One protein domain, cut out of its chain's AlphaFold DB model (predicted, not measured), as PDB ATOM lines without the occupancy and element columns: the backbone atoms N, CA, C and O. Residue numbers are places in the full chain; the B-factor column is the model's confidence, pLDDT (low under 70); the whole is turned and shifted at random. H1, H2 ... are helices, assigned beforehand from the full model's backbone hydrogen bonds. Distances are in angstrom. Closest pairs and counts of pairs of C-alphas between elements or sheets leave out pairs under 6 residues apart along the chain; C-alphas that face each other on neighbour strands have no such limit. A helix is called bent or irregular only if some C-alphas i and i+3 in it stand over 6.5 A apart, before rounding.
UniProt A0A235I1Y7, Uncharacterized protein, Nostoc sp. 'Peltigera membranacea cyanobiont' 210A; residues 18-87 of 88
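What this domain is: This is residues 18 to 87 of the 88 residues of an uncharacterized protein of Nostoc sp. 'Peltigera membranacea cyanobiont' 210A (UniProt A0A235I1Y7). One long helix, H2, makes a spine, and the chain folds back along it from both of its ends, on different sides: the short helix H1 comes before it and stays clear of it, and the short helix H3 lies crosswise near its middle. Beyond H3, residues 79 to 87 with H4 stick out as a free arm, and few contacts join the parts. The printed part has 70 residues, with four named helices in the order H1, H2, H3, H4 and no named strand; its class is all helix. It is loose, with a radius of gyration of the C-alphas of 13.8 A and spans of 36 by 35 by 21 A.

How they stand to each other: H1, residues 18 to 23, touches no helix. H2, residues 35 to 58, is apart from H1. H3, residues 69 to 74, only just touches H2, with 3 pairs of C-alphas within 8 A, and H2 meets it with residues 44 to 47 alone. The closest C-alphas, those of Tyr 47 and Tyr 71, are 6.3 A apart, and the lines are about perpendicular at 75 degrees. H4, residues 79 to 85, touches no helix. Every O i to N i+4 pair is within hydrogen-bond range in H1 and H2; H3 has 0 of 2 and H4 1 of 3, against 2 of 3 and 3 of 4 O i to N i+3 pairs.

Where its parts are: H1 begins at C-alpha 18 (100.948, 136.838, 53.420) and is 8.6 A long. H2 runs 34.5 A to C-alpha 58 (112.536, 142.788, 73.427). H3 is 9.9 A long and is neither bent nor irregular, but only just: C-alphas 70 and 73 are 6.1 A apart. H4, 10.2 A long, ends at C-alpha 85 (118.692, 120.500, 54.274).

The domain as a whole: The C-alphas farthest apart, those of Asn 33 and Leu 87, are 39.0 A apart. The printed part has no cut. The link from H1 to H2 is long. Residues 18 to 21, 23 to 24 and 72 to 87 have pLDDT under 70.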
ATOM      1  N   GLU A  18     101.358 136.286  54.714       66.50
ATOM      2  CA  GLU A  18     100.948 136.838  53.420       66.50
ATOM      3  C   GLU A  18     102.061 136.781  52.376       66.50
ATOM      4  O   GLU A  18     101.813 136.384  51.242       66.50
ATOM      5  N   ILE A  19     103.299 137.107  52.745       67.19
ATOM      6  CA  ILE A  19     104.451 137.034  51.844       67.19
ATOM      7  C   ILE A  19     104.794 135.568  51.537       67.19
ATOM      8  O   ILE A  19     105.128 135.246  50.398       67.19
ATOM      9  N   TRP A  20     104.687 134.653  52.507       69.19
ATOM     10  CA  TRP A  20     104.916 133.226  52.246       69.19
ATOM     11  C   TRP A  20     103.857 132.615  51.333       69.19
ATOM     12  O   TRP A  20     104.207 131.926  50.375       69.19
ATOM     13  N   LEU A  21     102.581 132.915  51.579       68.62
ATOM     14  CA  LEU A  21     101.495 132.541  50.679       68.62
ATOM     15  C   LEU A  21     101.729 133.158  49.296       68.62
ATOM     16  O   LEU A  21     101.682 132.439  48.301       68.62
ATOM     17  N   SER A  22     102.118 134.435  49.229       70.69
ATOM     18  CA  SER A  22     102.405 135.124  47.964       70.69
ATOM     19  C   SER A  22     103.537 134.456  47.177       70.69
ATOM     20  O   SER A  22     103.457 134.373  45.953       70.69
ATOM     21  N   ARG A  23     104.566 133.911  47.847       67.62
ATOM     22  CA  ARG A  23     105.631 133.115  47.196       67.62
ATOM     23  C   ARG A  23     105.104 131.821  46.571       67.62
ATOM     24  O   ARG A  23     105.666 131.363  45.583       67.62
ATOM     25  N   ALA A  24     104.043 131.246  47.132       65.50
ATOM     26  CA  ALA A  24     103.338 130.100  46.564       65.50
ATOM     27  C   ALA A  24     102.251 130.503  45.544       65.50
ATOM     28  O   ALA A  24     101.546 129.634  45.041       65.50
ATOM     29  N   GLY A  25     102.102 131.801  45.240       73.81
ATOM     30  CA  GLY A  25     101.022 132.318  44.395       73.81
ATOM     31  C   GLY A  25      99.644 132.264  45.059       73.81
ATOM     32  O   GLY A  25      98.637 132.297  44.363       73.81
ATOM     33  N   LEU A  26      99.608 132.156  46.388       71.12
ATOM     34  CA  LEU A  26      98.404 132.052  47.202       71.12
ATOM     35  C   LEU A  26      98.192 133.330  48.016       71.12
ATOM     36  O   LEU A  26      99.130 134.045  48.368       71.12
ATOM     37  N   LYS A  27      96.946 133.587  48.385       74.88
ATOM     38  CA  LYS A  27      96.536 134.613  49.341       74.88
ATOM     39  C   LYS A  27      95.818 133.973  50.515       74.88
ATOM     40  O   LYS A  27      95.286 132.869  50.432       74.88
ATOM     41  N   PHE A  28      95.725 134.705  51.617       70.00
ATOM     42  CA  PHE A  28      94.901 134.280  52.752       70.00
ATOM     43  C   PHE A  28      93.421 134.114  52.416       70.00
ATOM     44  O   PHE A  28      92.719 133.343  53.071       70.00
ATOM     45  N   GLU A  29      92.970 134.868  51.422       71.19
ATOM     46  CA  GLU A  29      91.621 134.842  50.864       71.19
ATOM     47  C   GLU A  29      91.382 133.583  50.017       71.19
ATOM     48  O   GLU A  29      90.238 133.155  49.888       71.19
ATOM     49  N   ASP A  30      92.453 132.962  49.502       71.81
ATOM     50  CA  ASP A  30      92.387 131.719  48.723       71.81
ATOM     51  C   ASP A  30      92.262 130.480  49.619       71.81
ATOM     52  O   ASP A  30      91.802 129.426  49.177       71.81
ATOM     53  N   LEU A  31      92.633 130.590  50.902       70.88
ATOM     54  CA  LEU A  31      92.208 129.618  51.906       70.88
ATOM     55  C   LEU A  31      90.686 129.758  51.998       70.88
ATOM     56  O   LEU A  31      90.196 130.824  52.358       70.88
ATOM     57  N   GLY A  32      89.928 128.724  51.648       74.75
ATOM     58  CA  GLY A  32      88.469 128.789  51.578       74.75
ATOM     59  C   GLY A  32      87.772 129.194  52.890       74.75
ATOM     60  O   GLY A  32      88.369 129.613  53.886       74.75
ATOM     61  N   ASN A  33      86.450 129.060  52.917       81.00
ATOM     62  CA  ASN A  33      85.637 129.368  54.102       81.00
ATOM     63  C   ASN A  33      85.251 128.137  54.928       81.00
ATOM     64  O   ASN A  33      84.344 128.199  55.754       81.00
ATOM     65  N   ASP A  34      85.941 127.019  54.733       85.38
ATOM     66  CA  ASP A  34      85.775 125.849  55.582       85.38
ATOM     67  C   ASP A  34      86.387 126.067  56.981       85.38
ATOM     68  O   ASP A  34      87.204 126.964  57.223       85.38
ATOM     69  N   VAL A  35      85.977 125.217  57.923       79.38
ATOM     70  CA  VAL A  35      86.381 125.293  59.334       79.38
ATOM     71  C   VAL A  35      87.902 125.198  59.496       79.38
ATOM     72  O   VAL A  35      88.472 125.873  60.356       79.38
ATOM     73  N   THR A  36      88.574 124.405  58.660       76.56
ATOM     74  CA  THR A  36      90.026 124.219  58.711       76.56
ATOM     75  C   THR A  36      90.749 125.477  58.246       76.56
ATOM     76  O   THR A  36      91.629 125.967  58.954       76.56
ATOM     77  N   SER A  37      90.335 126.064  57.124       76.69
ATOM     78  CA  SER A  37      90.881 127.331  56.623       76.69
ATOM     79  C   SER A  37      90.703 128.481  57.624       76.69
ATOM     80  O   SER A  37      91.630 129.263  57.854       76.69
ATOM     81  N   ILE A  38      89.550 128.556  58.298       81.81
ATOM     82  CA  ILE A  38      89.302 129.544  59.362       81.81
ATOM     83  C   ILE A  38      90.243 129.324  60.554       81.81
ATOM     84  O   ILE A  38      90.818 130.288  61.069       81.81
ATOM     85  N   ALA A  39      90.423 128.076  60.991       82.31
ATOM     86  CA  ALA A  39      91.320 127.745  62.096       82.31
ATOM     87  C   ALA A  39      92.778 128.114  61.773       82.31
ATOM     88  O   ALA A  39      93.446 128.737  62.600       82.31
ATOM     89  N   ILE A  40      93.236 127.821  60.551       77.88
ATOM     90  CA  ILE A  40      94.569 128.194  60.060       77.88
ATOM     91  C   ILE A  40      94.744 129.717  60.088       77.88
ATOM     92  O   ILE A  40      95.728 130.207  60.645       77.88
ATOM     93  N   ARG A  41      93.774 130.484  59.567       78.06
ATOM     94  CA  ARG A  41      93.794 131.959  59.621       78.06
ATOM     95  C   ARG A  41      93.913 132.491  61.041       78.06
ATOM     96  O   ARG A  41      94.704 133.397  61.303       78.06
ATOM     97  N   LYS A  42      93.120 131.938  61.960       83.31
ATOM     98  CA  LYS A  42      93.119 132.355  63.363       83.31
ATOM     99  C   LYS A  42      94.475 132.094  64.014       83.31
ATOM    100  O   LYS A  42      95.052 133.009  64.593       83.31
ATOM    101  N   GLN A  43      95.006 130.886  63.847       81.12
ATOM    102  CA  GLN A  43      96.287 130.490  64.422       81.12
ATOM    103  C   GLN A  43      97.446 131.349  63.888       81.12
ATOM    104  O   GLN A  43      98.330 131.748  64.647       81.12
ATOM    105  N   TRP A  44      97.415 131.705  62.602       79.50
ATOM    106  CA  TRP A  44      98.394 132.614  62.006       79.50
ATOM    107  C   TRP A  44      98.302 134.047  62.531       79.50
ATOM    108  O   TRP A  44      99.332 134.666  62.798       79.50
ATOM    109  N   ARG A  45      97.093 134.579  62.736       80.81
ATOM    110  CA  ARG A  45      96.918 135.902  63.358       80.81
ATOM    111  C   ARG A  45      97.405 135.925  64.803       80.81
ATOM    112  O   ARG A  45      98.045 136.888  65.212       80.81
ATOM    113  N   GLU A  46      97.133 134.868  65.562       84.94
ATOM    114  CA  GLU A  46      97.631 134.723  66.933       84.94
ATOM    115  C   GLU A  46      99.164 134.674  66.969       84.94
ATOM    116  O   GLU A  46      99.779 135.358  67.790       84.94
ATOM    117  N   TYR A  47      99.781 133.950  66.029       82.69
ATOM    118  CA  TYR A  47     101.232 133.933  65.848       82.69
ATOM    119  C   TYR A  47     101.796 135.333  65.578       82.69
ATOM    120  O   TYR A  47     102.687 135.779  66.297       82.69
ATOM    121  N   GLN A  48     101.252 136.054  64.591       78.69
ATOM    122  CA  GLN A  48     101.697 137.409  64.237       78.69
ATOM    123  C   GLN A  48     101.570 138.381  65.420       78.69
ATOM    124  O   GLN A  48     102.507 139.118  65.726       78.69
ATOM    125  N   ALA A  49     100.452 138.335  66.148       84.12
ATOM    126  CA  ALA A  49     100.249 139.171  67.329       84.12
ATOM    127  C   ALA A  49     101.262 138.860  68.445       84.12
ATOM    128  O   ALA A  49     101.777 139.772  69.096       84.12
ATOM    129  N   ALA A  50     101.570 137.580  68.671       84.38
ATOM    130  CA  ALA A  50     102.577 137.170  69.642       84.38
ATOM    131  C   ALA A  50     103.990 137.604  69.216       84.38
ATOM    132  O   ALA A  50     104.735 138.125  70.048       84.38
ATOM    133  N   VAL A  51     104.328 137.482  67.927       81.00
ATOM    134  CA  VAL A  51     105.599 137.975  67.380       81.00
ATOM    135  C   VAL A  51     105.728 139.478  67.598       81.00
ATOM    136  O   VAL A  51     106.705 139.916  68.196       81.00
ATOM    137  N   GLN A  52     104.726 140.267  67.201       82.38
ATOM    138  CA  GLN A  52     104.746 141.724  67.362       82.38
ATOM    139  C   GLN A  52     104.901 142.155  68.827       82.38
ATOM    140  O   GLN A  52     105.669 143.072  69.121       82.38
ATOM    141  N   ARG A  53     104.229 141.473  69.765       83.88
ATOM    142  CA  ARG A  53     104.399 141.724  71.209       83.88
ATOM    143  C   ARG A  53     105.832 141.478  71.668       83.88
ATOM    144  O   ARG A  53     106.371 142.277  72.434       83.88
ATOM    145  N   CYS A  54     106.453 140.395  71.207       81.75
ATOM    146  CA  CYS A  54     107.854 140.108  71.497       81.75
ATOM    147  C   CYS A  54     108.787 141.138  70.850       81.75
ATOM    148  O   CYS A  54     109.698 141.603  71.530       81.75
ATOM    149  N   CYS A  55     108.537 141.560  69.607       81.44
ATOM    150  CA  CYS A  55     109.314 142.617  68.959       81.44
ATOM    151  C   CYS A  55     109.294 143.908  69.784       81.44
ATOM    152  O   CYS A  55     110.345 144.484  70.050       81.44
ATOM    153  N   ALA A  56     108.108 144.324  70.243       82.62
ATOM    154  CA  ALA A  56     107.939 145.521  71.064       82.62
ATOM    155  C   ALA A  56     108.591 145.390  72.451       82.62
ATOM    156  O   ALA A  56     109.187 146.337  72.950       82.62
ATOM    157  N   THR A  57     108.504 144.212  73.071       85.56
ATOM    158  CA  THR A  57     109.032 143.971  74.425       85.56
ATOM    159  C   THR A  57     110.557 143.865  74.424       85.56
ATOM    160  O   THR A  57     111.237 144.474  75.247       85.56
ATOM    161  N   PHE A  58     111.109 143.097  73.488       81.06
ATOM    162  CA  PHE A  58     112.536 142.788  73.427       81.06
ATOM    163  C   PHE A  58     113.317 143.722  72.499       81.06
ATOM    164  O   PHE A  58     114.533 143.585  72.412       81.06
ATOM    165  N   HIS A  59     112.647 144.673  71.835       81.81
ATOM    166  CA  HIS A  59     113.242 145.582  70.845       81.81
ATOM    167  C   HIS A  59     114.011 144.825  69.755       81.81
ATOM    168  O   HIS A  59     115.080 145.235  69.302       81.81
ATOM    169  N   GLN A  60     113.472 143.672  69.365       76.19
ATOM    170  CA  GLN A  60     114.065 142.792  68.372       76.19
ATOM    171  C   GLN A  60     113.213 142.775  67.110       76.19
ATOM    172  O   GLN A  60     111.990 142.907  67.188       76.19
ATOM    173  N   PRO A  61     113.843 142.603  65.943       73.06
ATOM    174  CA  PRO A  61     113.105 142.482  64.706       73.06
ATOM    175  C   PRO A  61     112.402 141.104  64.645       73.06
ATOM    176  O   PRO A  61     112.848 140.157  65.309       73.06
ATOM    177  N   PRO A  62     111.294 140.971  63.891       73.38
ATOM    178  CA  PRO A  62     110.451 139.769  63.869       73.38
ATOM    179  C   PRO A  62     111.213 138.478  63.580       73.38
ATOM    180  O   PRO A  62     110.889 137.430  64.136       73.38
ATOM    181  N   GLU A  63     112.250 138.541  62.749       71.06
ATOM    182  CA  GLU A  63     113.094 137.412  62.358       71.06
ATOM    183  C   GLU A  63     113.857 136.831  63.553       71.06
ATOM    184  O   GLU A  63     114.140 135.638  63.589       71.06
ATOM    185  N   ARG A  64     114.144 137.639  64.577       70.81
ATOM    186  CA  ARG A  64     114.823 137.181  65.801       70.81
ATOM    187  C   ARG A  64     113.864 136.666  66.866       70.81
ATOM    188  O   ARG A  64     114.301 136.025  67.817       70.81
ATOM    189  N   VAL A  65     112.563 136.883  66.695       74.38
ATOM    190  CA  VAL A  65     111.560 136.347  67.609       74.38
ATOM    191  C   VAL A  65     111.309 134.879  67.282       74.38
ATOM    192  O   VAL A  65     110.917 134.520  66.172       74.38
ATOM    193  N   GLN A  66     111.511 134.012  68.271       71.19
ATOM    194  CA  GLN A  66     111.138 132.605  68.198       71.19
ATOM    195  C   GLN A  66     110.111 132.285  69.277       71.19
ATOM    196  O   GLN A  66     110.417 132.265  70.467       71.19
ATOM    197  N   LEU A  67     108.882 132.012  68.844       74.44
ATOM    198  CA  LEU A  67     107.819 131.547  69.726       74.44
ATOM    199  C   LEU A  67     107.945 130.033  69.954       74.44
ATOM    200  O   LEU A  67     108.308 129.278  69.050       74.44
ATOM    201  N   SER A  68     107.646 129.587  71.172       76.56
ATOM    202  CA  SER A  68     107.706 128.179  71.576       76.56
ATOM    203  C   SER A  68     106.352 127.466  71.414       76.56
ATOM    204  O   SER A  68     105.335 128.064  71.052       76.56
ATOM    205  N   GLY A  69     106.328 126.150  71.658       78.25
ATOM    206  CA  GLY A  69     105.096 125.354  71.661       78.25
ATOM    207  C   GLY A  69     104.466 125.207  70.274       78.25
ATOM    208  O   GLY A  69     105.152 124.925  69.292       78.25
ATOM    209  N   ILE A  70     103.144 125.391  70.182       71.25
ATOM    210  CA  ILE A  70     102.395 125.230  68.922       71.25
ATOM    211  C   ILE A  70     102.844 126.208  67.827       71.25
ATOM    212  O   ILE A  70     102.736 125.900  66.642       71.25
ATOM    213  N   TYR A  71     103.390 127.359  68.222       71.19
ATOM    214  CA  TYR A  71     103.845 128.419  67.328       71.19
ATOM    215  C   TYR A  71     105.222 128.140  66.721       71.19
ATOM    216  O   TYR A  71     105.526 128.654  65.649       71.19
ATOM    217  N   GLN A  72     106.027 127.266  67.338       69.75
ATOM    218  CA  GLN A  72     107.331 126.863  66.799       69.75
ATOM    219  C   GLN A  72     107.193 126.231  65.404       69.75
ATOM    220  O   GLN A  72     108.057 126.408  64.549       69.75
ATOM    221  N   LYS A  73     106.084 125.520  65.169       68.12
ATOM    222  CA  LYS A  73     105.774 124.842  63.903       68.12
ATOM    223  C   LYS A  73     105.310 125.791  62.794       68.12
ATOM    224  O   LYS A  73     105.269 125.379  61.643       68.12
ATOM    225  N   LEU A  74     104.946 127.026  63.140       68.56
ATOM    226  CA  LEU A  74     104.493 128.046  62.187       68.56
ATOM    227  C   LEU A  74     105.642 128.919  61.688       68.56
ATOM    228  O   LEU A  74     105.439 129.781  60.841       68.56
ATOM    229  N   ARG A  75     106.862 128.713  62.191       67.06
ATOM    230  CA  ARG A  75     108.023 129.409  61.657       67.06
ATOM    231  C   ARG A  75     108.276 128.921  60.236       67.06
ATOM    232  O   ARG A  75     108.561 127.744  60.018       67.06
ATOM    233  N   ILE A  76     108.204 129.842  59.284       60.72
ATOM    234  CA  ILE A  76     108.599 129.568  57.909       60.72
ATOM    235  C   ILE A  76     110.134 129.499  57.880       60.72
ATOM    236  O   ILE A  76     110.809 130.450  58.288       60.72
ATOM    237  N   PRO A  77     110.729 128.372  57.459       53.09
ATOM    238  CA  PRO A  77     112.172 128.297  57.295       53.09
ATOM    239  C   PRO A  77     112.616 129.299  56.222       53.09
ATOM    240  O   PRO A  77     111.994 129.404  55.165       53.09
ATOM    241  N   SER A  78     113.702 130.028  56.492       52.72
ATOM    242  CA  SER A  78     114.339 130.878  55.480       52.72
ATOM    243  C   SER A  78     114.802 129.993  54.316       52.72
ATOM    244  O   SER A  78     115.209 128.846  54.530       52.72
ATOM    245  N   SER A  79     114.761 130.507  53.085       49.81
ATOM    246  CA  SER A  79     115.283 129.809  51.897       49.81
ATOM    247  C   SER A  79     116.738 129.355  52.085       49.81
ATOM    248  O   SER A  79     117.151 128.315  51.571       49.81
ATOM    249  N   GLU A  80     117.493 130.079  52.910       48.44
ATOM    250  CA  GLU A  80     118.863 129.758  53.290       48.44
ATOM    251  C   GLU A  80     118.937 128.543  54.228       48.44
ATOM    252  O   GLU A  80     119.768 127.662  54.026       48.44
ATOM    253  N   ALA A  81     117.989 128.401  55.160       48.59
ATOM    254  CA  ALA A  81     117.847 127.205  55.996       48.59
ATOM    255  C   ALA A  81     117.438 125.965  55.177       48.59
ATOM    256  O   ALA A  81     117.788 124.836  55.526       48.59
ATOM    257  N   MET A  82     116.725 126.161  54.063       45.41
ATOM    258  CA  MET A  82     116.327 125.072  53.171       45.41
ATOM    259  C   MET A  82     117.496 124.572  52.303       45.41
ATOM    260  O   MET A  82     117.564 123.378  52.018       45.41
ATOM    261  N   ARG A  83     118.472 125.432  51.968       43.00
ATOM    262  CA  ARG A  83     119.711 125.024  51.274       43.00
ATOM    263  C   ARG A  83     120.556 124.041  52.086       43.00
ATOM    264  O   ARG A  83     121.088 123.097  51.510       43.00
ATOM    265  N   TYR A  84     120.628 124.201  53.408       43.78
ATOM    266  CA  TYR A  84     121.379 123.275  54.267       43.78
ATOM    267  C   TYR A  84     120.724 121.895  54.402       43.78
ATOM    268  O   TYR A  84     121.406 120.929  54.727       43.78
ATOM    269  N   LYS A  85     119.417 121.773  54.139       43.66
ATOM    270  CA  LYS A  85     118.692 120.500  54.274       43.66
ATOM    271  C   LYS A  85     118.739 119.619  53.023       43.66
ATOM    272  O   LYS A  85     118.396 118.450  53.110       43.66
ATOM    273  N   VAL A  86     119.136 120.175  51.878       41.81
ATOM    274  CA  VAL A  86     119.244 119.448  50.596       41.81
ATOM    275  C   VAL A  86     120.668 118.919  50.359       41.81
ATOM    276  O   VAL A  86     120.895 118.149  49.434       41.81
ATOM    277  N   LEU A  87     121.632 119.296  51.206       41.84
ATOM    278  CA  LEU A  87     123.043 118.908  51.083       41.84
ATOM    279  C   LEU A  87     123.499 117.836  52.087       41.84
ATOM    280  O   LEU A  87     124.703 117.660  52.246       41.84
TER     281      LEU A  87